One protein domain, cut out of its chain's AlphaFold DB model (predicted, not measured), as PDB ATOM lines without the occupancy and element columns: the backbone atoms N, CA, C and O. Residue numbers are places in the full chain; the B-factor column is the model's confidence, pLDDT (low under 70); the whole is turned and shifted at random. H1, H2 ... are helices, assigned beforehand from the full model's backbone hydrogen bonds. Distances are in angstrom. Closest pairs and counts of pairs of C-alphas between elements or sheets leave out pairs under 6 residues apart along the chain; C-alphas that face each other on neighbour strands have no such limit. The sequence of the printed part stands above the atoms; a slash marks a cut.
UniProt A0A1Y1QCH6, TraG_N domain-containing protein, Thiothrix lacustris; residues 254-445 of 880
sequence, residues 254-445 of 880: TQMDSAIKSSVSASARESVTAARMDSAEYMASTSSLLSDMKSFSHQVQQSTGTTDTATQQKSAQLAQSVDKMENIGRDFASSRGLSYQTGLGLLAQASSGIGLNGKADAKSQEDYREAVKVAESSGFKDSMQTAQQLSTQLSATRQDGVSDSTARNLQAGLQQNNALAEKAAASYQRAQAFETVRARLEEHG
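Overview. This is residues 254 to 445 of the 880 residues of the protein "TraG_N domain-containing protein" of Thiothrix lacustris (UniProt A0A1Y1QCH6). Two long helices, H1 and H6, run side by side in opposite directions and make the long axis, with the shorter H2 to H5 clustered along part of the pair. H3 crosses H1, and H4 packs on H3. The printed part has 192 residues with six named helices, H1 to H6 in order along the chain, which hold 164 of them, and no named strand; its class is all helix. The whole is loose, a rod of 77 by 32 by 21 A, radius of gyration of the C-alphas 20.5 A.

Arrangement. H1, residues 254 to 302, touches H6, residues 404 to 445, at a shallow tilt of 22 degrees; their closest C-alphas, Ala 275 and Ser 427, are 4.7 A apart. H3, residues 340 to 351, touches residues 279 to 287 of H1 alone, closest C-alphas Gly 345 and Met 283, 4.1 A. H4, residues 362 to 377, is apart from H1. H2, residues 309 to 336, touches H5, residues 380 to 396, closest C-alphas Ser 321 and Ser 383, 5.0 A. In all six, every O i to N i+4 pair is within hydrogen-bond range.

Along the chain. H1 is 71.8 A long from C-alpha 254 at (133.952, 98.967, 168.538); H6, 60.2 A, ends at C-alpha 445 at (137.559, 94.359, 175.875).

Size, cuts and confidence. The printed part has no cut and no long link; 54 residues, among them 395 to 406, have pLDDT under 70.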
ATOM      1  N   THR A 254     132.572  99.062 169.061       55.84
ATOM      2  CA  THR A 254     133.952  98.967 168.538       55.84
ATOM      3  C   THR A 254     134.710 100.302 168.558       55.84
ATOM      4  O   THR A 254     135.901 100.346 168.883       55.84
ATOM      5  N   GLN A 255     134.036 101.415 168.263       58.25
ATOM      6  CA  GLN A 255     134.650 102.744 168.323       58.25
ATOM      7  C   GLN A 255     134.868 103.215 169.770       58.25
ATOM      8  O   GLN A 255     135.914 103.777 170.089       58.25
ATOM      9  N   MET A 256     133.925 102.920 170.664       61.59
ATOM     10  CA  MET A 256     134.076 103.146 172.102       61.59
ATOM     11  C   MET A 256     135.224 102.304 172.683       61.59
ATOM     12  O   MET A 256     136.034 102.824 173.448       61.59
ATOM     13  N   ASP A 257     135.347 101.035 172.272       62.97
ATOM     14  CA  ASP A 257     136.400 100.105 172.719       62.97
ATOM     15  C   ASP A 257     137.791 100.607 172.360       62.97
ATOM     16  O   ASP A 257     138.661 100.702 173.225       62.97
ATOM     17  N   SER A 258     137.975 101.045 171.119       65.00
ATOM     18  CA  SER A 258     139.247 101.619 170.681       65.00
ATOM     19  C   SER A 258     139.584 102.948 171.376       65.00
ATOM     20  O   SER A 258     140.733 103.138 171.783       65.00
ATOM     21  N   ALA A 259     138.610 103.841 171.588       67.69
ATOM     22  CA  ALA A 259     138.829 105.122 172.267       67.69
ATOM     23  C   ALA A 259     139.170 104.950 173.761       67.69
ATOM     24  O   ALA A 259     140.124 105.553 174.266       67.69
ATOM     25  N   ILE A 260     138.452 104.071 174.466       68.94
ATOM     26  CA  ILE A 260     138.706 103.770 175.880       68.94
ATOM     27  C   ILE A 260     140.043 103.036 176.041       68.94
ATOM     28  O   ILE A 260     140.864 103.456 176.855       68.94
ATOM     29  N   LYS A 261     140.336 102.020 175.219       71.00
ATOM     30  CA  LYS A 261     141.638 101.328 175.238       71.00
ATOM     31  C   LYS A 261     142.801 102.275 174.966       71.00
ATOM     32  O   LYS A 261     143.823 102.197 175.648       71.00
ATOM     33  N   SER A 262     142.650 103.180 173.998       72.88
ATOM     34  CA  SER A 262     143.665 104.182 173.665       72.88
ATOM     35  C   SER A 262     143.906 105.149 174.826       72.88
ATOM     36  O   SER A 262     145.054 105.368 175.218       72.88
ATOM     37  N   SER A 263     142.838 105.664 175.445       71.19
ATOM     38  CA  SER A 263     142.946 106.590 176.577       71.19
ATOM     39  C   SER A 263     143.540 105.935 177.827       71.19
ATOM     40  O   SER A 263     144.465 106.489 178.418       71.19
ATOM     41  N   VAL A 264     143.112 104.719 178.181       72.75
ATOM     42  CA  VAL A 264     143.692 103.957 179.297       72.75
ATOM     43  C   VAL A 264     145.150 103.612 179.027       72.75
ATOM     44  O   VAL A 264     145.990 103.757 179.911       72.75
ATOM     45  N   SER A 265     145.490 103.234 177.795       76.38
ATOM     46  CA  SER A 265     146.881 102.980 177.412       76.38
ATOM     47  C   SER A 265     147.748 104.236 177.505       76.38
ATOM     48  O   SER A 265     148.910 104.148 177.911       76.38
ATOM     49  N   ALA A 266     147.208 105.406 177.151       75.31
ATOM     50  CA  ALA A 266     147.898 106.682 177.297       75.31
ATOM     51  C   ALA A 266     148.114 107.037 178.779       75.31
ATOM     52  O   ALA A 266     149.247 107.320 179.171       75.31
ATOM     53  N   SER A 267     147.080 106.922 179.618       70.56
ATOM     54  CA  SER A 267     147.171 107.178 181.063       70.56
ATOM     55  C   SER A 267     148.076 106.180 181.799       70.56
ATOM     56  O   SER A 267     148.808 106.558 182.716       70.56
ATOM     57  N   ALA A 268     148.110 104.914 181.373       71.50
ATOM     58  CA  ALA A 268     149.058 103.922 181.881       71.50
ATOM     59  C   ALA A 268     150.510 104.299 181.546       71.50
ATOM     60  O   ALA A 268     151.395 104.207 182.391       71.50
ATOM     61  N   ARG A 269     150.784 104.783 180.327       75.44
ATOM     62  CA  ARG A 269     152.133 105.253 179.956       75.44
ATOM     63  C   ARG A 269     152.549 106.491 180.752       75.44
ATOM     64  O   ARG A 269     153.694 106.566 181.196       75.44
ATOM     65  N   GLU A 270     151.634 107.435 180.944       75.69
ATOM     66  CA  GLU A 270     151.881 108.656 181.713       75.69
ATOM     67  C   GLU A 270     152.177 108.345 183.185       75.69
ATOM     68  O   GLU A 270     153.213 108.761 183.701       75.69
ATOM     69  N   SER A 271     151.340 107.526 183.831       69.12
ATOM     70  CA  SER A 271     151.543 107.110 185.226       69.12
ATOM     71  C   SER A 271     152.842 106.329 185.430       69.12
ATOM     72  O   SER A 271     153.559 106.579 186.396       69.12
ATOM     73  N   VAL A 272     153.216 105.448 184.495       76.19
ATOM     74  CA  VAL A 272     154.511 104.748 184.540       76.19
ATOM     75  C   VAL A 272     155.686 105.722 184.441       76.19
ATOM     76  O   VAL A 272     156.696 105.537 185.122       76.19
ATOM     77  N   THR A 273     155.567 106.758 183.610       77.38
ATOM     78  CA  THR A 273     156.622 107.765 183.436       77.38
ATOM     79  C   THR A 273     156.741 108.655 184.676       77.38
ATOM     80  O   THR A 273     157.855 108.889 185.141       77.38
ATOM     81  N   ALA A 274     155.618 109.075 185.265       71.12
ATOM     82  CA  ALA A 274     155.590 109.824 186.521       71.12
ATOM     83  C   ALA A 274     156.206 109.019 187.678       71.12
ATOM     84  O   ALA A 274     157.107 109.507 188.353       71.12
ATOM     85  N   ALA A 275     155.828 107.744 187.831       73.31
ATOM     86  CA  ALA A 275     156.401 106.860 188.847       73.31
ATOM     87  C   ALA A 275     157.923 106.691 188.704       73.31
ATOM     88  O   ALA A 275     158.633 106.629 189.702       73.31
ATOM     89  N   ARG A 276     158.445 106.642 187.468       75.44
ATOM     90  CA  ARG A 276     159.896 106.599 187.222       75.44
ATOM     91  C   ARG A 276     160.591 107.893 187.628       75.44
ATOM     92  O   ARG A 276     161.663 107.825 188.218       75.44
ATOM     93  N   MET A 277     160.000 109.042 187.305       75.31
ATOM     94  CA  MET A 277     160.562 110.343 187.674       75.31
ATOM     95  C   MET A 277     160.576 110.532 189.194       75.31
ATOM     96  O   MET A 277     161.622 110.861 189.742       75.31
ATOM     97  N   ASP A 278     159.469 110.233 189.874       76.31
ATOM     98  CA  ASP A 278     159.366 110.369 191.332       76.31
ATOM     99  C   ASP A 278     160.295 109.390 192.064       76.31
ATOM    100  O   ASP A 278     160.942 109.744 193.047       76.31
ATOM    101  N   SER A 279     160.433 108.165 191.546       75.38
ATOM    102  CA  SER A 279     161.398 107.189 192.053       75.38
ATOM    103  C   SER A 279     162.841 107.671 191.895       75.38
ATOM    104  O   SER A 279     163.634 107.521 192.819       75.38
ATOM    105  N   ALA A 280     163.200 108.250 190.745       78.69
ATOM    106  CA  ALA A 280     164.541 108.783 190.515       78.69
ATOM    107  C   ALA A 280     164.836 110.001 191.412       78.69
ATOM    108  O   ALA A 280     165.949 110.141 191.917       78.69
ATOM    109  N   GLU A 281     163.832 110.849 191.651       79.31
ATOM    110  CA  GLU A 281     163.908 111.988 192.571       79.31
ATOM    111  C   GLU A 281     164.137 111.525 194.020       79.31
ATOM    112  O   GLU A 281     165.038 112.023 194.701       79.31
ATOM    113  N   TYR A 282     163.403 110.500 194.466       80.81
ATOM    114  CA  TYR A 282     163.615 109.865 195.768       80.81
ATOM    115  C   TYR A 282     165.016 109.245 195.895       80.81
ATOM    116  O   TYR A 282     165.706 109.468 196.892       80.81
ATOM    117  N   MET A 283     165.477 108.508 194.878       78.56
ATOM    118  CA  MET A 283     166.820 107.913 194.860       78.56
ATOM    119  C   MET A 283     167.920 108.973 195.011       78.56
ATOM    120  O   MET A 283     168.849 108.790 195.800       78.56
ATOM    121  N   ALA A 284     167.804 110.092 194.290       81.00
ATOM    122  CA  ALA A 284     168.756 111.196 194.366       81.00
ATOM    123  C   ALA A 284     168.750 111.868 195.752       81.00
ATOM    124  O   ALA A 284     169.816 112.086 196.332       81.00
ATOM    125  N   SER A 285     167.562 112.120 196.314       82.06
ATOM    126  CA  SER A 285     167.398 112.683 197.663       82.06
ATOM    127  C   SER A 285     167.958 111.768 198.757       82.06
ATOM    128  O   SER A 285     168.537 112.245 199.731       82.06
ATOM    129  N   THR A 286     167.838 110.450 198.604       82.88
ATOM    130  CA  THR A 286     168.372 109.512 199.600       82.88
ATOM    131  C   THR A 286     169.898 109.538 199.638       82.88
ATOM    132  O   THR A 286     170.493 109.492 200.714       82.88
ATOM    133  N   SER A 287     170.556 109.679 198.484       80.44
ATOM    134  CA  SER A 287     172.017 109.797 198.438       80.44
ATOM    135  C   SER A 287     172.528 111.079 199.106       80.44
ATOM    136  O   SER A 287     173.592 111.045 199.733       80.44
ATOM    137  N   SER A 288     171.817 112.205 198.965       82.56
ATOM    138  CA  SER A 288     172.189 113.447 199.651       82.56
ATOM    139  C   SER A 288     171.940 113.336 201.154       82.56
ATOM    140  O   SER A 288     172.842 113.628 201.933       82.56
ATOM    141  N   LEU A 289     170.790 112.784 201.559       84.81
ATOM    142  CA  LEU A 289     170.448 112.574 202.965       84.81
ATOM    143  C   LEU A 289     171.490 111.718 203.698       84.81
ATOM    144  O   LEU A 289     171.872 112.044 204.818       84.81
ATOM    145  N   LEU A 290     171.983 110.643 203.076       84.19
ATOM    146  CA  LEU A 290     173.000 109.792 203.701       84.19
ATOM    147  C   LEU A 290     174.323 110.545 203.930       84.19
ATOM    148  O   LEU A 290     175.005 110.335 204.933       84.19
ATOM    149  N   SER A 291     174.668 111.454 203.015       85.38
ATOM    150  CA  SER A 291     175.848 112.317 203.135       85.38
ATOM    151  C   SER A 291     175.666 113.356 204.249       85.38
ATOM    152  O   SER A 291     176.590 113.600 205.031       85.38
ATOM    153  N   ASP A 292     174.459 113.908 204.382       86.19
ATOM    154  CA  ASP A 292     174.095 114.834 205.458       86.19
ATOM    155  C   ASP A 292     174.120 114.136 206.824       86.19
ATOM    156  O   ASP A 292     174.717 114.651 207.767       86.19
ATOM    157  N   MET A 293     173.577 112.918 206.924       84.75
ATOM    158  CA  MET A 293     173.645 112.092 208.137       84.75
ATOM    159  C   MET A 293     175.091 111.799 208.549       84.75
ATOM    160  O   MET A 293     175.425 111.887 209.732       84.75
ATOM    161  N   LYS A 294     175.962 111.490 207.580       86.38
ATOM    162  CA  LYS A 294     177.387 111.231 207.820       86.38
ATOM    163  C   LYS A 294     178.116 112.470 208.336       86.38
ATOM    164  O   LYS A 294     178.827 112.401 209.337       86.38
ATOM    165  N   SER A 295     177.932 113.609 207.667       84.12
ATOM    166  CA  SER A 295     178.566 114.870 208.072       84.12
ATOM    167  C   SER A 295     178.089 115.322 209.454       84.12
ATOM    168  O   SER A 295     178.905 115.698 210.293       84.12
ATOM    169  N   PHE A 296     176.792 115.183 209.729       83.69
ATOM    170  CA  PHE A 296     176.206 115.479 211.027       83.69
ATOM    171  C   PHE A 296     176.740 114.559 212.127       83.69
ATOM    172  O   PHE A 296     177.145 115.046 213.181       83.69
ATOM    173  N   SER A 297     176.805 113.249 211.878       82.44
ATOM    174  CA  SER A 297     177.371 112.284 212.824       82.44
ATOM    175  C   SER A 297     178.817 112.641 213.198       82.44
ATOM    176  O   SER A 297     179.130 112.759 214.386       82.44
ATOM    177  N   HIS A 298     179.673 112.929 212.211       82.19
ATOM    178  CA  HIS A 298     181.052 113.359 212.458       82.19
ATOM    179  C   HIS A 298     181.143 114.703 213.186       82.19
ATOM    180  O   HIS A 298     182.008 114.872 214.044       82.19
ATOM    181  N   GLN A 299     180.259 115.651 212.874       77.94
ATOM    182  CA  GLN A 299     180.258 116.964 213.512       77.94
ATOM    183  C   GLN A 299     179.845 116.879 214.987       77.94
ATOM    184  O   GLN A 299     180.476 117.512 215.829       77.94
ATOM    185  N   VAL A 300     178.853 116.048 215.321       77.00
ATOM    186  CA  VAL A 300     178.454 115.776 216.712       77.00
ATOM    187  C   VAL A 300     179.579 115.067 217.471       77.00
ATOM    188  O   VAL A 300     179.834 115.382 218.629       77.00
ATOM    189  N   GLN A 301     180.290 114.142 216.822       74.00
ATOM    190  CA  GLN A 301     181.389 113.388 217.433       74.00
ATOM    191  C   GLN A 301     182.644 114.242 217.694       74.00
ATOM    192  O   GLN A 301     183.375 113.981 218.645       74.00
ATOM    193  N   GLN A 302     182.898 115.257 216.861       73.25
ATOM    194  CA  GLN A 302     184.047 116.167 216.987       73.25
ATOM    195  C   GLN A 302     183.759 117.405 217.848       73.25
ATOM    196  O   GLN A 302     184.689 118.147 218.168       73.25
ATOM    197  N   SER A 303     182.499 117.661 218.216       66.44
ATOM    198  CA  SER A 303     182.148 118.853 218.983       66.44
ATOM    199  C   SER A 303     182.651 118.729 220.430       66.44
ATOM    200  O   SER A 303     182.200 117.900 221.218       66.44
ATOM    201  N   THR A 304     183.632 119.562 220.778       47.91
ATOM    202  CA  THR A 304     184.412 119.515 222.027       47.91
ATOM    203  C   THR A 304     183.606 119.858 223.294       47.91
ATOM    204  O   THR A 304     184.150 119.794 224.393       47.91
ATOM    205  N   GLY A 305     182.325 120.237 223.159       53.84
ATOM    206  CA  GLY A 305     181.426 120.640 224.251       53.84
ATOM    207  C   GLY A 305     180.468 119.549 224.749       53.84
ATOM    208  O   GLY A 305     179.801 119.735 225.764       53.84
ATOM    209  N   THR A 306     180.389 118.398 224.074       54.06
ATOM    210  CA  THR A 306     179.437 117.333 224.423       54.06
ATOM    211  C   THR A 306     180.041 116.371 225.452       54.06
ATOM    212  O   THR A 306     180.611 115.337 225.105       54.06
ATOM    213  N   THR A 307     179.927 116.701 226.741       55.31
ATOM    214  CA  THR A 307     180.303 115.802 227.855       55.31
ATOM    215  C   THR A 307     179.226 114.763 228.187       55.31
ATOM    216  O   THR A 307     179.451 113.892 229.026       55.31
ATOM    217  N   ASP A 308     178.065 114.822 227.525       68.94
ATOM    218  CA  ASP A 308     176.983 113.858 227.709       68.94
ATOM    219  C   ASP A 308     177.285 112.534 226.986       68.94
ATOM    220  O   ASP A 308     177.198 112.417 225.758       68.94
ATOM    221  N   THR A 309     177.623 111.516 227.778       69.44
ATOM    222  CA  THR A 309     177.854 110.137 227.331       69.44
ATOM    223  C   THR A 309     176.691 109.568 226.512       69.44
ATOM    224  O   THR A 309     176.933 108.774 225.603       69.44
ATOM    225  N   ALA A 310     175.442 109.971 226.780       71.69
ATOM    226  CA  ALA A 310     174.279 109.478 226.043       71.69
ATOM    227  C   ALA A 310     174.258 110.004 224.598       71.69
ATOM    228  O   ALA A 310     173.990 109.249 223.662       71.69
ATOM    229  N   THR A 311     174.601 111.277 224.394       72.19
ATOM    230  CA  THR A 311     174.689 111.886 223.058       72.19
ATOM    231  C   THR A 311     175.850 111.300 222.255       72.19
ATOM    232  O   THR A 311     175.674 110.997 221.074       72.19
ATOM    233  N   GLN A 312     177.000 111.047 222.893       74.00
ATOM    234  CA  GLN A 312     178.137 110.373 222.246       74.00
ATOM    235  C   GLN A 312     177.816 108.930 221.837       74.00
ATOM    236  O   GLN A 312     178.192 108.489 220.752       74.00
ATOM    237  N   GLN A 313     177.095 108.183 222.677       80.31
ATOM    238  CA  GLN A 313     176.670 106.824 222.334       80.31
ATOM    239  C   GLN A 313     175.701 106.818 221.150       80.31
ATOM    240  O   GLN A 313     175.863 106.017 220.231       80.31
ATOM    241  N   LYS A 314     174.724 107.731 221.131       81.44
ATOM    242  CA  LYS A 314     173.763 107.826 220.028       81.44
ATOM    243  C   LYS A 314     174.404 108.317 218.723       81.44
ATOM    244  O   LYS A 314     174.037 107.827 217.658       81.44
ATOM    245  N   SER A 315     175.372 109.239 218.774       79.62
ATOM    246  CA  SER A 315     176.103 109.690 217.577       79.62
ATOM    247  C   SER A 315     177.009 108.598 217.004       79.62
ATOM    248  O   SER A 315     177.065 108.445 215.785       79.62
ATOM    249  N   ALA A 316     177.642 107.791 217.863       82.62
ATOM    250  CA  ALA A 316     178.417 106.620 217.458       82.62
ATOM    251  C   ALA A 316     177.532 105.519 216.847       82.62
ATOM    252  O   ALA A 316     177.897 104.927 215.834       82.62
ATOM    253  N   GLN A 317     176.342 105.282 217.409       85.31
ATOM    254  CA  GLN A 317     175.352 104.368 216.824       85.31
ATOM    255  C   GLN A 317     174.845 104.860 215.460       85.31
ATOM    256  O   GLN A 317     174.669 104.050 214.551       85.31
ATOM    257  N   LEU A 318     174.655 106.175 215.292       86.62
ATOM    258  CA  LEU A 318     174.315 106.782 214.003       86.62
ATOM    259  C   LEU A 318     175.457 106.639 212.984       86.62
ATOM    260  O   LEU A 318     175.199 106.295 211.836       86.62
ATOM    261  N   ALA A 319     176.712 106.859 213.390       87.06
ATOM    262  CA  ALA A 319     177.875 106.644 212.521       87.06
ATOM    263  C   ALA A 319     177.910 105.194 212.021       87.06
ATOM    264  O   ALA A 319     178.011 104.936 210.826       87.06
ATOM    265  N   GLN A 320     177.728 104.247 212.944       90.12
ATOM    266  CA  GLN A 320     177.748 102.821 212.648       90.12
ATOM    267  C   GLN A 320     176.616 102.397 211.702       90.12
ATOM    268  O   GLN A 320     176.834 101.552 210.831       90.12
ATOM    269  N   SER A 321     175.409 102.958 211.846       88.56
ATOM    270  CA  SER A 321     174.295 102.647 210.943       88.56
ATOM    271  C   SER A 321     174.511 103.232 209.546       88.56
ATOM    272  O   SER A 321     174.243 102.547 208.558       88.56
ATOM    273  N   VAL A 322     175.060 104.446 209.451       89.38
ATOM    274  CA  VAL A 322     175.417 105.087 208.177       89.38
ATOM    275  C   VAL A 322     176.545 104.336 207.467       89.38
ATOM    276  O   VAL A 322     176.403 104.022 206.286       89.38
ATOM    277  N   ASP A 323     177.603 103.949 208.182       89.88
ATOM    278  CA  ASP A 323     178.709 103.159 207.627       89.88
ATOM    279  C   ASP A 323     178.237 101.777 207.154       89.88
ATOM    280  O   ASP A 323     178.647 101.294 206.097       89.88
ATOM    281  N   LYS A 324     177.329 101.133 207.901       90.31
ATOM    282  CA  LYS A 324     176.725  99.863 207.484       90.31
ATOM    283  C   LYS A 324     175.926 100.025 206.187       90.31
ATOM    284  O   LYS A 324     176.087  99.208 205.282       90.31
ATOM    285  N   MET A 325     175.106 101.073 206.071       89.19
ATOM    286  CA  MET A 325     174.362 101.371 204.839       89.19
ATOM    287  C   MET A 325     175.289 101.671 203.658       89.19
ATOM    288  O   MET A 325     175.036 101.203 202.549       89.19
ATOM    289  N   GLU A 326     176.375 102.407 203.893       89.69
ATOM    290  CA  GLU A 326     177.375 102.728 202.877       89.69
ATOM    291  C   GLU A 326     178.097 101.472 202.372       89.69
ATOM    292  O   GLU A 326     178.220 101.290 201.160       89.69
ATOM    293  N   ASN A 327     178.510 100.572 203.269       91.19
ATOM    294  CA  ASN A 327     179.153  99.308 202.898       91.19
ATOM    295  C   ASN A 327     178.208  98.409 202.092       91.19
ATOM    296  O   ASN A 327     178.568  97.972 201.001       91.19
ATOM    297  N   ILE A 328     176.967  98.224 202.557       91.56
ATOM    298  CA  ILE A 328     175.946  97.458 201.823       91.56
ATOM    299  C   ILE A 328     175.691  98.084 200.443       91.56
ATOM    300  O   ILE A 328     175.621  97.375 199.440       91.56
ATOM    301  N   GLY A 329     175.590  99.415 200.373       89.50
ATOM    302  CA  GLY A 329     175.393 100.148 199.125       89.50
ATOM    303  C   GLY A 329     176.551  99.982 198.139       89.50
ATOM    304  O   GLY A 329     176.315  99.776 196.949       89.50
ATOM    305  N   ARG A 330     177.800 100.031 198.620       90.88
ATOM    306  CA  ARG A 330     179.007  99.818 197.803       90.88
ATOM    307  C   ARG A 330     179.121  98.379 197.313       90.88
ATOM    308  O   ARG A 330     179.419  98.184 196.135       90.88
ATOM    309  N   ASP A 331     178.852  97.400 198.170       92.31
ATOM    310  CA  ASP A 331     178.911  95.978 197.822       92.31
ATOM    311  C   ASP A 331     177.843  95.628 196.784       92.31
ATOM    312  O   ASP A 331     178.141  95.035 195.743       92.31
ATOM    313  N   PHE A 332     176.611  96.089 197.004       91.25
ATOM    314  CA  PHE A 332     175.516  95.910 196.060       91.25
ATOM    315  C   PHE A 332     175.818  96.577 194.709       91.25
ATOM    316  O   PHE A 332     175.741  95.918 193.668       91.25
ATOM    317  N   ALA A 333     176.240  97.846 194.713       90.00
ATOM    318  CA  ALA A 333     176.586  98.571 193.492       90.00
ATOM    319  C   ALA A 333     177.719  97.882 192.710       90.00
ATOM    320  O   ALA A 333     177.608  97.696 191.496       90.00
ATOM    321  N   SER A 334     178.765  97.428 193.406       91.00
ATOM    322  CA  SER A 334     179.905  96.728 192.800       91.00
ATOM    323  C   SER A 334     179.507  95.366 192.225       91.00
ATOM    324  O   SER A 334     179.949  95.011 191.135       91.00
ATOM    325  N   SER A 335     178.625  94.625 192.906       89.69
ATOM    326  CA  SER A 335     178.162  93.304 192.458       89.69
ATOM    327  C   SER A 335     177.316  93.342 191.177       89.69
ATOM    328  O   SER A 335     177.297  92.373 190.419       89.69
ATOM    329  N   ARG A 336     176.635  94.466 190.905       87.38
ATOM    330  CA  ARG A 336     175.748  94.637 189.738       87.38
ATOM    331  C   ARG A 336     176.317  95.566 188.657       87.38
ATOM    332  O   ARG A 336     175.719  95.702 187.588       87.38
ATOM    333  N   GLY A 337     177.483  96.171 188.899       85.69
ATOM    334  CA  GLY A 337     178.104  97.141 187.992       85.69
ATOM    335  C   GLY A 337     177.337  98.464 187.911       85.69
ATOM    336  O   GLY A 337     177.292  99.087 186.852       85.69
ATOM    337  N   LEU A 338     176.693  98.865 189.008       86.75
ATOM    338  CA  LEU A 338     175.942 100.114 189.127       86.75
ATOM    339  C   LEU A 338     176.819 101.210 189.742       86.75
ATOM    340  O   LEU A 338     177.784 100.934 190.457       86.75
ATOM    341  N   SER A 339     176.459 102.475 189.510       87.25
ATOM    342  CA  SER A 339     177.050 103.566 190.289       87.25
ATOM    343  C   SER A 339     176.646 103.422 191.762       87.25
ATOM    344  O   SER A 339     175.544 102.956 192.059       87.25
ATOM    345  N   TYR A 340     177.506 103.855 192.688       84.88
ATOM    346  CA  TYR A 340     177.197 103.829 194.123       84.88
ATOM    347  C   TYR A 340     175.864 104.527 194.442       84.88
ATOM    348  O   TYR A 340     175.043 103.984 195.174       84.88
ATOM    349  N   GLN A 341     175.611 105.689 193.831       80.94
ATOM    350  CA  GLN A 341     174.379 106.461 194.027       80.94
ATOM    351  C   GLN A 341     173.145 105.705 193.520       80.94
ATOM    352  O   GLN A 341     172.116 105.672 194.190       80.94
ATOM    353  N   THR A 342     173.259 105.050 192.361       83.00
ATOM    354  CA  THR A 342     172.180 104.232 191.791       83.00
ATOM    355  C   THR A 342     171.911 102.992 192.642       83.00
ATOM    356  O   THR A 342     170.754 102.686 192.906       83.00
ATOM    357  N   GLY A 343     172.958 102.300 193.103       84.44
ATOM    358  CA  GLY A 343     172.827 101.111 193.950       84.44
ATOM    359  C   GLY A 343     172.221 101.429 195.316       84.44
ATOM    360  O   GLY A 343     171.282 100.760 195.739       84.44
ATOM    361  N   LEU A 344     172.691 102.496 195.969       84.38
ATOM    362  CA  LEU A 344     172.143 102.967 197.241       84.38
ATOM    363  C   LEU A 344     170.683 103.419 197.095       84.38
ATOM    364  O   LEU A 344     169.840 103.051 197.909       84.38
ATOM    365  N   GLY A 345     170.373 104.182 196.044       82.81
ATOM    366  CA  GLY A 345     169.006 104.601 195.746       82.81
ATOM    367  C   GLY A 345     168.075 103.411 195.507       82.81
ATOM    368  O   GLY A 345     166.941 103.424 195.974       82.81
ATOM    369  N   LEU A 346     168.556 102.363 194.832       84.38
ATOM    370  CA  LEU A 346     167.776 101.157 194.553       84.38
ATOM    371  C   LEU A 346     167.501 100.345 195.820       84.38
ATOM    372  O   LEU A 346     166.380  99.882 196.013       84.38
ATOM    373  N   LEU A 347     168.487 100.228 196.712       86.00
ATOM    374  CA  LEU A 347     168.311  99.614 198.030       86.00
ATOM    375  C   LEU A 347     167.343 100.411 198.907       86.00
ATOM    376  O   LEU A 347     166.485  99.820 199.557       86.00
ATOM    377  N   ALA A 348     167.434 101.742 198.893       82.62
ATOM    378  CA  ALA A 348     166.507 102.610 199.610       82.62
ATOM    379  C   ALA A 348     165.076 102.465 199.086       82.62
ATOM    380  O   ALA A 348     164.143 102.253 199.859       82.62
ATOM    381  N   GLN A 349     164.916 102.490 197.764       80.31
ATOM    382  CA  GLN A 349     163.646 102.271 197.088       80.31
ATOM    383  C   GLN A 349     163.038 100.909 197.460       80.31
ATOM    384  O   GLN A 349     161.867 100.837 197.840       80.31
ATOM    385  N   ALA A 350     163.850  99.853 197.427       83.44
ATOM    386  CA  ALA A 350     163.451  98.508 197.815       83.44
ATOM    387  C   ALA A 350     163.078  98.413 199.308       83.44
ATOM    388  O   ALA A 350     162.057  97.821 199.652       83.44
ATOM    389  N   SER A 351     163.850  99.054 200.193       76.12
ATOM    390  CA  SER A 351     163.593  99.074 201.643       76.12
ATOM    391  C   SER A 351     162.296  99.800 202.023       76.12
ATOM    392  O   SER A 351     161.652  99.437 203.012       76.12
ATOM    393  N   SER A 352     161.893 100.773 201.200       68.44
ATOM    394  CA  SER A 352     160.657 101.551 201.326       68.44
ATOM    395  C   SER A 352     159.456 100.905 200.618       68.44
ATOM    396  O   SER A 352     158.368 101.473 200.620       68.44
ATOM    397  N   GLY A 353     159.621  99.723 200.010       69.75
ATOM    398  CA  GLY A 353     158.539  98.997 199.331       69.75
ATOM    399  C   GLY A 353     158.082  99.621 198.006       69.75
ATOM    400  O   GLY A 353     157.027  99.262 197.481       69.75
ATOM    401  N   ILE A 354     158.859 100.552 197.448       73.19
ATOM    402  CA  ILE A 354     158.542 101.237 196.195       73.19
ATOM    403  C   ILE A 354     158.996 100.339 195.039       73.19
ATOM    404  O   ILE A 354     160.175 100.267 194.717       73.19
ATOM    405  N   GLY A 355     158.068  99.641 194.389       70.50
ATOM    406  CA  GLY A 355     158.416  98.695 193.327       70.50
ATOM    407  C   GLY A 355     159.037  99.325 192.073       70.50
ATOM    408  O   GLY A 355     158.886 100.515 191.793       70.50
ATOM    409  N   LEU A 356     159.699  98.495 191.260       69.06
ATOM    410  CA  LEU A 356     160.086  98.859 189.894       69.06
ATOM    411  C   LEU A 356     158.967  98.510 188.905       69.06
ATOM    412  O   LEU A 356     158.284  97.490 189.020       69.06
ATOM    413  N   ASN A 357     158.722  99.414 187.957       63.03
ATOM    414  CA  ASN A 357     157.586  99.315 187.042       63.03
ATOM    415  C   ASN A 357     157.809  98.237 185.966       63.03
ATOM    416  O   ASN A 357     158.920  98.094 185.454       63.03
ATOM    417  N   GLY A 358     156.744  97.536 185.556       49.38
ATOM    418  CA  GLY A 358     156.791  96.328 184.706       49.38
ATOM    419  C   GLY A 358     157.420  96.474 183.309       49.38
ATOM    420  O   GLY A 358     157.677  95.475 182.650       49.38
ATOM    421  N   LYS A 359     157.722  97.702 182.867       53.19
ATOM    422  CA  LYS A 359     158.433  98.007 181.606       53.19
ATOM    423  C   LYS A 359     159.917  98.336 181.791       53.19
ATOM    424  O   LYS A 359     160.535  98.894 180.884       53.19
ATOM    425  N   ALA A 360     160.465  98.144 182.989       61.25
ATOM    426  CA  ALA A 360     161.911  98.156 183.183       61.25
ATOM    427  C   ALA A 360     162.525  96.976 182.415       61.25
ATOM    428  O   ALA A 360     161.901  95.920 182.302       61.25
ATOM    429  N   ASP A 361     163.703  97.181 181.836       67.69
ATOM    430  CA  ASP A 361     164.459  96.130 181.163       67.69
ATOM    431  C   ASP A 361     164.679  94.931 182.099       67.69
ATOM    432  O   ASP A 361     164.677  95.068 183.326       67.69
ATOM    433  N   ALA A 362     164.849  93.741 181.516       72.69
ATOM    434  CA  ALA A 362     164.977  92.499 182.279       72.69
ATOM    435  C   ALA A 362     166.091  92.581 183.338       72.69
ATOM    436  O   ALA A 362     165.924  92.065 184.441       72.69
ATOM    437  N   LYS A 363     167.177  93.303 183.027       77.88
ATOM    438  CA  LYS A 363     168.289  93.540 183.945       77.88
ATOM    439  C   LYS A 363     167.888  94.446 185.115       77.88
ATOM    440  O   LYS A 363     168.080  94.041 186.252       77.88
ATOM    441  N   SER A 364     167.246  95.590 184.876       76.50
ATOM    442  CA  SER A 364     166.749  96.462 185.956       76.50
ATOM    443  C   SER A 364     165.707  95.789 186.865       76.50
ATOM    444  O   SER A 364     165.669  96.055 188.066       76.50
ATOM    445  N   GLN A 365     164.850  94.908 186.332       77.94
ATOM    446  CA  GLN A 365     163.923  94.126 187.167       77.94
ATOM    447  C   GLN A 365     164.650  93.105 188.044       77.94
ATOM    448  O   GLN A 365     164.262  92.890 189.194       77.94
ATOM    449  N   GLU A 366     165.687  92.467 187.507       82.12
ATOM    450  CA  GLU A 366     166.541  91.553 188.260       82.12
ATOM    451  C   GLU A 366     167.319  92.303 189.352       82.12
ATOM    452  O   GLU A 366     167.293  91.883 190.508       82.12
ATOM    453  N   ASP A 367     167.906  93.457 189.014       83.19
ATOM    454  CA  ASP A 367     168.610  94.345 189.947       83.19
ATOM    455  C   ASP A 367     167.697  94.772 191.105       83.19
ATOM    456  O   ASP A 367     168.118  94.753 192.259       83.19
ATOM    457  N   TYR A 368     166.428  95.094 190.830       84.06
ATOM    458  CA  TYR A 368     165.455  95.442 191.868       84.06
ATOM    459  C   TYR A 368     165.112  94.283 192.792       84.06
ATOM    460  O   TYR A 368     165.069  94.445 194.007       84.06
ATOM    461  N   ARG A 369     164.827  93.106 192.225       85.12
ATOM    462  CA  ARG A 369     164.481  91.922 193.022       85.12
ATOM    463  C   ARG A 369     165.629  91.549 193.946       85.12
ATOM    464  O   ARG A 369     165.392  91.164 195.086       85.12
ATOM    465  N   GLU A 370     166.854  91.686 193.458       87.44
ATOM    466  CA  GLU A 370     168.036  91.470 194.274       87.44
ATOM    467  C   GLU A 370     168.218  92.582 195.314       87.44
ATOM    468  O   GLU A 370     168.485  92.276 196.470       87.44
ATOM    469  N   ALA A 371     167.957  93.847 194.969       85.94
ATOM    470  CA  ALA A 371     167.935  94.945 195.937       85.94
ATOM    471  C   ALA A 371     166.914  94.722 197.065       85.94
ATOM    472  O   ALA A 371     167.229  95.018 198.211       85.94
ATOM    473  N   VAL A 372     165.728  94.164 196.783       86.38
ATOM    474  CA  VAL A 372     164.731  93.793 197.810       86.38
ATOM    475  C   VAL A 372     165.291  92.735 198.753       86.38
ATOM    476  O   VAL A 372     165.303  92.947 199.964       86.38
ATOM    477  N   LYS A 373     165.845  91.640 198.216       87.44
ATOM    478  CA  LYS A 373     166.460  90.594 199.048       87.44
ATOM    479  C   LYS A 373     167.607  91.132 199.888       87.44
ATOM    480  O   LYS A 373     167.720  90.791 201.063       87.44
ATOM    481  N   VAL A 374     168.478  91.951 199.299       87.19
ATOM    482  CA  VAL A 374     169.609  92.549 200.009       87.19
ATOM    483  C   VAL A 374     169.089  93.506 201.075       87.19
ATOM    484  O   VAL A 374     169.531  93.407 202.211       87.19
ATOM    485  N   ALA A 375     168.114  94.365 200.778       84.25
ATOM    486  CA  ALA A 375     167.553  95.301 201.749       84.25
ATOM    487  C   ALA A 375     166.925  94.600 202.969       84.25
ATOM    488  O   ALA A 375     167.084  95.086 204.093       84.25
ATOM    489  N   GLU A 376     166.268  93.453 202.754       80.62
ATOM    490  CA  GLU A 376     165.670  92.617 203.803       80.62
ATOM    491  C   GLU A 376     166.712  91.801 204.587       80.62
ATOM    492  O   GLU A 376     166.673  91.769 205.813       80.62
ATOM    493  N   SER A 377     167.670  91.161 203.908       81.50
ATOM    494  CA  SER A 377     168.629  90.237 204.542       81.50
ATOM    495  C   SER A 377     169.854  90.913 205.165       81.50
ATOM    496  O   SER A 377     170.414  90.403 206.133       81.50
ATOM    497  N   SER A 378     170.284  92.066 204.644       79.31
ATOM    498  CA  SER A 378     171.476  92.785 205.131       79.31
ATOM    499  C   SER A 378     171.191  93.716 206.322       79.31
ATOM    500  O   SER A 378     172.111  94.290 206.918       79.31
ATOM    501  N   GLY A 379     169.916  93.877 206.696       81.38
ATOM    502  CA  GLY A 379     169.480  94.835 207.714       81.38
ATOM    503  C   GLY A 379     169.665  96.292 207.277       81.38
ATOM    504  O   GLY A 379     169.845  97.171 208.123       81.38
ATOM    505  N   PHE A 380     169.673  96.560 205.965       85.56
ATOM    506  CA  PHE A 380     169.723  97.916 205.410       85.56
ATOM    507  C   PHE A 380     168.505  98.728 205.855       85.56
ATOM    508  O   PHE A 380     168.654  99.852 206.327       85.56
ATOM    509  N   LYS A 381     167.310  98.122 205.787       83.38
ATOM    510  CA  LYS A 381     166.057  98.731 206.253       83.38
ATOM    511  C   LYS A 381     166.134  99.147 207.725       83.38
ATOM    512  O   LYS A 381     165.835 100.292 208.051       83.38
ATOM    513  N   ASP A 382     166.606  98.251 208.590       85.88
ATOM    514  CA  ASP A 382     166.754  98.525 210.025       85.88
ATOM    515  C   ASP A 382     167.786  99.628 210.284       85.88
ATOM    516  O   ASP A 382     167.593 100.489 211.143       85.88
ATOM    517  N   SER A 383     168.878  99.638 209.511       83.31
ATOM    518  CA  SER A 383     169.934 100.654 209.610       83.31
ATOM    519  C   SER A 383     169.428 102.032 209.174       83.31
ATOM    520  O   SER A 383     169.728 103.019 209.842       83.31
ATOM    521  N   MET A 384     168.601 102.094 208.125       82.25
ATOM    522  CA  MET A 384     167.952 103.319 207.648       82.25
ATOM    523  C   MET A 384     166.961 103.859 208.682       82.25
ATOM    524  O   MET A 384     167.023 105.033 209.040       82.25
ATOM    525  N   GLN A 385     166.103 102.999 209.239       84.56
ATOM    526  CA  GLN A 385     165.160 103.387 210.294       84.56
ATOM    527  C   GLN A 385     165.887 103.876 211.552       84.56
ATOM    528  O   GLN A 385     165.546 104.923 212.104       84.56
ATOM    529  N   THR A 386     166.933 103.161 211.972       84.00
ATOM    530  CA  THR A 386     167.768 103.543 213.118       84.00
ATOM    531  C   THR A 386     168.464 104.882 212.866       84.00
ATOM    532  O   THR A 386     168.459 105.750 213.737       84.00
ATOM    533  N   ALA A 387     169.018 105.094 211.668       82.81
ATOM    534  CA  ALA A 387     169.665 106.348 211.298       82.81
ATOM    535  C   ALA A 387     168.685 107.528 211.302       82.81
ATOM    536  O   ALA A 387     168.993 108.570 211.873       82.81
ATOM    537  N   GLN A 388     167.482 107.362 210.747       82.12
ATOM    538  CA  GLN A 388     166.439 108.394 210.761       82.12
ATOM    539  C   GLN A 388     165.982 108.737 212.190       82.12
ATOM    540  O   GLN A 388     165.861 109.916 212.542       82.12
ATOM    541  N   GLN A 389     165.768 107.724 213.036       84.12
ATOM    542  CA  GLN A 389     165.360 107.910 214.431       84.12
ATOM    543  C   GLN A 389     166.442 108.616 215.251       84.12
ATOM    544  O   GLN A 389     166.156 109.612 215.916       84.12
ATOM    545  N   LEU A 390     167.690 108.139 215.184       79.56
ATOM    546  CA  LEU A 390     168.813 108.740 215.904       79.56
ATOM    547  C   LEU A 390     169.095 110.151 215.397       79.56
ATOM    548  O   LEU A 390     169.236 111.060 216.206       79.56
ATOM    549  N   SER A 391     169.086 110.364 214.082       76.62
ATOM    550  CA  SER A 391     169.231 111.687 213.471       76.62
ATOM    551  C   SER A 391     168.206 112.686 214.012       76.62
ATOM    552  O   SER A 391     168.580 113.794 214.378       76.62
ATOM    553  N   THR A 392     166.934 112.290 214.118       78.94
ATOM    554  CA  THR A 392     165.858 113.148 214.651       78.94
ATOM    555  C   THR A 392     166.028 113.418 216.150       78.94
ATOM    556  O   THR A 392     165.805 114.532 216.623       78.94
ATOM    557  N   GLN A 393     166.446 112.411 216.925       77.25
ATOM    558  CA  GLN A 393     166.708 112.574 218.359       77.25
ATOM    559  C   GLN A 393     167.918 113.480 218.626       77.25
ATOM    560  O   GLN A 393     167.877 114.319 219.526       77.25
ATOM    561  N   LEU A 394     168.989 113.331 217.844       74.12
ATOM    562  CA  LEU A 394     170.183 114.164 217.950       74.12
ATOM    563  C   LEU A 394     169.918 115.593 217.475       74.12
ATOM    564  O   LEU A 394     170.353 116.524 218.141       74.12
ATOM    565  N   SER A 395     169.182 115.791 216.377       69.69
ATOM    566  CA  SER A 395     168.850 117.136 215.885       69.69
ATOM    567  C   SER A 395     167.943 117.905 216.852       69.69
ATOM    568  O   SER A 395     168.006 119.130 216.911       69.69
ATOM    569  N   ALA A 396     167.126 117.200 217.644       66.19
ATOM    570  CA  ALA A 396     166.310 117.789 218.705       66.19
ATOM    571  C   ALA A 396     167.109 118.138 219.977       66.19
ATOM    572  O   ALA A 396     166.669 118.970 220.776       66.19
ATOM    573  N   THR A 397     168.280 117.525 220.175       62.88
ATOM    574  CA  THR A 397     169.141 117.761 221.340       62.88
ATOM    575  C   THR A 397     169.939 119.048 221.111       62.88
ATOM    576  O   THR A 397     171.047 119.031 220.584       62.88
ATOM    577  N   ARG A 398     169.352 120.202 221.458       53.06
ATOM    578  CA  ARG A 398     170.020 121.516 221.393       53.06
ATOM    579  C   ARG A 398     171.172 121.568 222.405       53.06
ATOM    580  O   ARG A 398     170.929 121.855 223.575       53.06
ATOM    581  N   GLN A 399     172.402 121.288 221.977       51.41
ATOM    582  CA  GLN A 399     173.592 121.358 222.834       51.41
ATOM    583  C   GLN A 399     174.704 122.187 222.170       51.41
ATOM    584  O   GLN A 399     174.955 122.058 220.970       51.41
ATOM    585  N   ASP A 400     175.348 123.050 222.963       46.97
ATOM    586  CA  ASP A 400     176.405 123.975 222.541       46.97
ATOM    587  C   ASP A 400     177.577 123.226 221.878       46.97
ATOM    588  O   ASP A 400     178.328 122.507 222.537       46.97
ATOM    589  N   GLY A 401     177.732 123.384 220.558       52.50
ATOM    590  CA  GLY A 401     178.839 122.798 219.786       52.50
ATOM    591  C   GLY A 401     178.456 122.275 218.400       52.50
ATOM    592  O   GLY A 401     179.300 122.244 217.505       52.50
ATOM    593  N   VAL A 402     177.185 121.935 218.179       55.34
ATOM    594  CA  VAL A 402     176.660 121.578 216.851       55.34
ATOM    595  C   VAL A 402     176.044 122.829 216.236       55.34
ATOM    596  O   VAL A 402     175.172 123.452 216.842       55.34
ATOM    597  N   SER A 403     176.493 123.240 215.046       57.03
ATOM    598  CA  SER A 403     175.895 124.395 214.373       57.03
ATOM    599  C   SER A 403     174.416 124.121 214.108       57.03
ATOM    600  O   SER A 403     174.073 123.170 213.408       57.03
ATOM    601  N   ASP A 404     173.551 124.980 214.646       65.00
ATOM    602  CA  ASP A 404     172.087 124.932 214.504       65.00
ATOM    603  C   ASP A 404     171.659 124.796 213.024       65.00
ATOM    604  O   ASP A 404     170.674 124.148 212.690       65.00
ATOM    605  N   SER A 405     172.477 125.304 212.095       65.06
ATOM    606  CA  SER A 405     172.312 125.114 210.651       65.06
ATOM    607  C   SER A 405     172.402 123.653 210.182       65.06
ATOM    608  O   SER A 405     171.585 123.246 209.362       65.06
ATOM    609  N   THR A 406     173.339 122.842 210.685       68.25
ATOM    610  CA  THR A 406     173.521 121.444 210.240       68.25
ATOM    611  C   THR A 406     172.379 120.560 210.732       68.25
ATOM    612  O   THR A 406     171.844 119.757 209.971       68.25
ATOM    613  N   ALA A 407     171.956 120.749 211.986       70.19
ATOM    614  CA  ALA A 407     170.817 120.032 212.557       70.19
ATOM    615  C   ALA A 407     169.510 120.352 211.809       70.19
ATOM    616  O   ALA A 407     168.740 119.445 211.491       70.19
ATOM    617  N   ARG A 408     169.285 121.630 211.464       71.25
ATOM    618  CA  ARG A 408     168.125 122.059 210.665       71.25
ATOM    619  C   ARG A 408     168.169 121.530 209.233       71.25
ATOM    620  O   ARG A 408     167.139 121.084 208.736       71.25
ATOM    621  N   ASN A 409     169.335 121.544 208.583       75.69
ATOM    622  CA  ASN A 409     169.498 121.013 207.226       75.69
ATOM    623  C   ASN A 409     169.198 119.511 207.172       75.69
ATOM    624  O   ASN A 409     168.472 119.065 206.291       75.69
ATOM    625  N   LEU A 410     169.680 118.747 208.154       78.81
ATOM    626  CA  LEU A 410     169.406 117.317 208.250       78.81
ATOM    627  C   LEU A 410     167.921 117.024 208.501       78.81
ATOM    628  O   LEU A 410     167.349 116.132 207.878       78.81
ATOM    629  N   GLN A 411     167.272 117.798 209.374       76.44
ATOM    630  CA  GLN A 411     165.836 117.666 209.623       76.44
ATOM    631  C   GLN A 411     165.000 118.006 208.378       76.44
ATOM    632  O   GLN A 411     164.042 117.294 208.074       76.44
ATOM    633  N   ALA A 412     165.379 119.048 207.633       75.00
ATOM    634  CA  ALA A 412     164.745 119.398 206.364       75.00
ATOM    635  C   ALA A 412     164.956 118.302 205.304       75.00
ATOM    636  O   ALA A 412     164.002 117.903 204.637       75.00
ATOM    637  N   GLY A 413     166.173 117.755 205.203       77.00
ATOM    638  CA  GLY A 413     166.499 116.649 204.301       77.00
ATOM    639  C   GLY A 413     165.717 115.370 204.616       77.00
ATOM    640  O   GLY A 413     165.217 114.716 203.705       77.00
ATOM    641  N   LEU A 414     165.536 115.041 205.900       78.06
ATOM    642  CA  LEU A 414     164.708 113.915 206.352       78.06
ATOM    643  C   LEU A 414     163.237 114.077 205.955       78.06
ATOM    644  O   LEU A 414     162.633 113.150 205.415       78.06
ATOM    645  N   GLN A 415     162.660 115.254 206.211       76.88
ATOM    646  CA  GLN A 415     161.269 115.545 205.855       76.88
ATOM    647  C   GLN A 415     161.059 115.494 204.340       76.88
ATOM    648  O   GLN A 415     160.094 114.891 203.872       76.88
ATOM    649  N   GLN A 416     161.989 116.069 203.574       79.44
ATOM    650  CA  GLN A 416     161.960 116.025 202.118       79.44
ATOM    651  C   GLN A 416     162.066 114.588 201.593       79.44
ATOM    652  O   GLN A 416     161.299 114.204 200.712       79.44
ATOM    653  N   ASN A 417     162.971 113.776 202.145       81.12
ATOM    654  CA  ASN A 417     163.156 112.394 201.714       81.12
ATOM    655  C   ASN A 417     161.918 111.527 201.988       81.12
ATOM    656  O   ASN A 417     161.512 110.765 201.114       81.12
ATOM    657  N   ASN A 418     161.272 111.694 203.148       76.81
ATOM    658  CA  ASN A 418     160.029 110.991 203.476       76.81
ATOM    659  C   ASN A 418     158.870 111.412 202.559       76.81
ATOM    660  O   ASN A 418     158.168 110.552 202.032       76.81
ATOM    661  N   ALA A 419     158.713 112.713 202.291       74.62
ATOM    662  CA  ALA A 419     157.696 113.203 201.359       74.62
ATOM    663  C   ALA A 419     157.914 112.665 199.930       74.62
ATOM    664  O   ALA A 419     156.962 112.304 199.239       74.62
ATOM    665  N   LEU A 420     159.174 112.567 199.490       74.75
ATOM    666  CA  LEU A 420     159.529 111.968 198.201       74.75
ATOM    667  C   LEU A 420     159.300 110.451 198.178       74.75
ATOM    668  O   LEU A 420     158.861 109.933 197.153       74.75
ATOM    669  N   ALA A 421     159.539 109.750 199.289       74.94
ATOM    670  CA  ALA A 421     159.240 108.325 199.419       74.94
ATOM    671  C   ALA A 421     157.733 108.054 199.278       74.94
ATOM    672  O   ALA A 421     157.329 107.201 198.488       74.94
ATOM    673  N   GLU A 422     156.895 108.817 199.986       72.06
ATOM    674  CA  GLU A 422     155.431 108.722 199.908       72.06
ATOM    675  C   GLU A 422     154.916 109.047 198.502       72.06
ATOM    676  O   GLU A 422     154.103 108.307 197.942       72.06
ATOM    677  N   LYS A 423     155.438 110.118 197.892       74.56
ATOM    678  CA  LYS A 423     155.113 110.511 196.516       74.56
ATOM    679  C   LYS A 423     155.464 109.402 195.519       74.56
ATOM    680  O   LYS A 423     154.625 109.024 194.702       74.56
ATOM    681  N   ALA A 424     156.670 108.841 195.607       70.38
ATOM    682  CA  ALA A 424     157.115 107.755 194.737       70.38
ATOM    683  C   ALA A 424     156.285 106.472 194.937       70.38
ATOM    684  O   ALA A 424     155.915 105.826 193.953       70.38
ATOM    685  N   ALA A 425     155.922 106.135 196.181       69.62
ATOM    686  CA  ALA A 425     155.043 105.007 196.491       69.62
ATOM    687  C   ALA A 425     153.634 105.190 195.896       69.62
ATOM    688  O   ALA A 425     153.120 104.286 195.234       69.62
ATOM    689  N   ALA A 426     153.032 106.372 196.060       65.44
ATOM    690  CA  ALA A 426     151.709 106.689 195.524       65.44
ATOM    691  C   ALA A 426     151.688 106.667 193.986       65.44
ATOM    692  O   ALA A 426     150.786 106.087 193.372       65.44
ATOM    693  N   SER A 427     152.707 107.243 193.344       66.00
ATOM    694  CA  SER A 427     152.853 107.208 191.886       66.00
ATOM    695  C   SER A 427     153.056 105.784 191.363       66.00
ATOM    696  O   SER A 427     152.491 105.424 190.326       66.00
ATOM    697  N   TYR A 428     153.794 104.939 192.091       71.31
ATOM    698  CA  TYR A 428     153.963 103.529 191.746       71.31
ATOM    699  C   TYR A 428     152.655 102.732 191.848       71.31
ATOM    700  O   TYR A 428     152.287 102.037 190.898       71.31
ATOM    701  N   GLN A 429     151.915 102.875 192.952       66.19
ATOM    702  CA  GLN A 429     150.602 102.243 193.127       66.19
ATOM    703  C   GLN A 429     149.627 102.662 192.023       66.19
ATOM    704  O   GLN A 429     148.942 101.826 191.432       66.19
ATOM    705  N   ARG A 430     149.622 103.954 191.672       66.25
ATOM    706  CA  ARG A 430     148.821 104.479 190.564       66.25
ATOM    707  C   ARG A 430     149.199 103.829 189.234       66.25
ATOM    708  O   ARG A 430     148.312 103.411 188.493       66.25
ATOM    709  N   ALA A 431     150.492 103.708 188.936       69.81
ATOM    710  CA  ALA A 431     150.966 103.065 187.713       69.81
ATOM    711  C   ALA A 431     150.565 101.581 187.630       69.81
ATOM    712  O   ALA A 431     150.109 101.133 186.578       69.81
ATOM    713  N   GLN A 432     150.658 100.834 188.737       69.56
ATOM    714  CA  GLN A 432     150.190  99.444 188.792       69.56
ATOM    715  C   GLN A 432     148.681  99.327 188.558       69.56
ATOM    716  O   GLN A 432     148.225  98.430 187.844       69.56
ATOM    717  N   ALA A 433     147.899 100.239 189.136       64.94
ATOM    718  CA  ALA A 433     146.451 100.223 189.001       64.94
ATOM    719  C   ALA A 433     146.023 100.473 187.542       64.94
ATOM    720  O   ALA A 433     145.198  99.732 187.007       64.94
ATOM    721  N   PHE A 434     146.653 101.429 186.852       66.19
ATOM    722  CA  PHE A 434     146.428 101.650 185.418       66.19
ATOM    723  C   PHE A 434     146.887 100.481 184.545       66.19
ATOM    724  O   PHE A 434     146.200 100.135 183.586       66.19
ATOM    725  N   GLU A 435     148.022  99.855 184.859       68.69
ATOM    726  CA  GLU A 435     148.512  98.699 184.102       68.69
ATOM    727  C   GLU A 435     147.589  97.482 184.270       68.69
ATOM    728  O   GLU A 435     147.324  96.772 183.303       68.69
ATOM    729  N   THR A 436     147.018  97.299 185.465       68.44
ATOM    730  CA  THR A 436     146.018  96.259 185.741       68.44
ATOM    731  C   THR A 436     144.746  96.488 184.931       68.44
ATOM    732  O   THR A 436     144.241  95.551 184.320       68.44
ATOM    733  N   VAL A 437     144.240  97.727 184.883       67.69
ATOM    734  CA  VAL A 437     143.063  98.090 184.070       67.69
ATOM    735  C   VAL A 437     143.355  97.936 182.577       67.69
ATOM    736  O   VAL A 437     142.505  97.444 181.837       67.69
ATOM    737  N   ARG A 438     144.563  98.292 182.126       71.81
ATOM    738  CA  ARG A 438     145.001  98.107 180.736       71.81
ATOM    739  C   ARG A 438     145.038  96.632 180.341       71.81
ATOM    740  O   ARG A 438     144.431  96.280 179.337       71.81
ATOM    741  N   ALA A 439     145.700  95.783 181.130       68.69
ATOM    742  CA  ALA A 439     145.798  94.343 180.872       68.69
ATOM    743  C   ALA A 439     144.410  93.688 180.827       68.69
ATOM    744  O   ALA A 439     144.090  92.937 179.912       68.69
ATOM    745  N   ARG A 440     143.548  94.077 181.766       62.69
ATOM    746  CA  ARG A 440     142.140  93.688 181.823       62.69
ATOM    747  C   ARG A 440     141.366  94.073 180.559       62.69
ATOM    748  O   ARG A 440     140.704  93.224 179.969       62.69
ATOM    749  N   LEU A 441     141.463  95.330 180.116       66.25
ATOM    750  CA  LEU A 441     140.834  95.808 178.875       66.25
ATOM    751  C   LEU A 441     141.388  95.117 177.622       66.25
ATOM    752  O   LEU A 441     140.646  94.926 176.661       66.25
ATOM    753  N   GLU A 442     142.671  94.752 177.610       66.94
ATOM    754  CA  GLU A 442     143.293  93.984 176.523       66.94
ATOM    755  C   GLU A 442     142.775  92.534 176.473       66.94
ATOM    756  O   GLU A 442     142.525  92.029 175.380       66.94
ATOM    757  N   GLU A 443     142.548  91.900 177.628       60.19
ATOM    758  CA  GLU A 443     142.081  90.509 177.749       60.19
ATOM    759  C   GLU A 443     140.571  90.342 177.492       60.19
ATOM    760  O   GLU A 443     140.153  89.382 176.842       60.19
ATOM    761  N   HIS A 444     139.744  91.279 177.969       53.62
ATOM    762  CA  HIS A 444     138.279  91.150 177.947       53.62
ATOM    763  C   HIS A 444     137.542  92.223 177.121       53.62
ATOM    764  O   HIS A 444     136.334  92.116 176.935       53.62
ATOM    765  N   GLY A 445     138.219  93.250 176.588       56.00
ATOM    766  CA  GLY A 445     137.559  94.359 175.875       56.00
ATOM    767  C   GLY A 445     136.549  95.128 176.739       56.00
ATOM    768  O   GLY A 445     136.546  95.002 177.958       56.00
TER     769      GLY A 445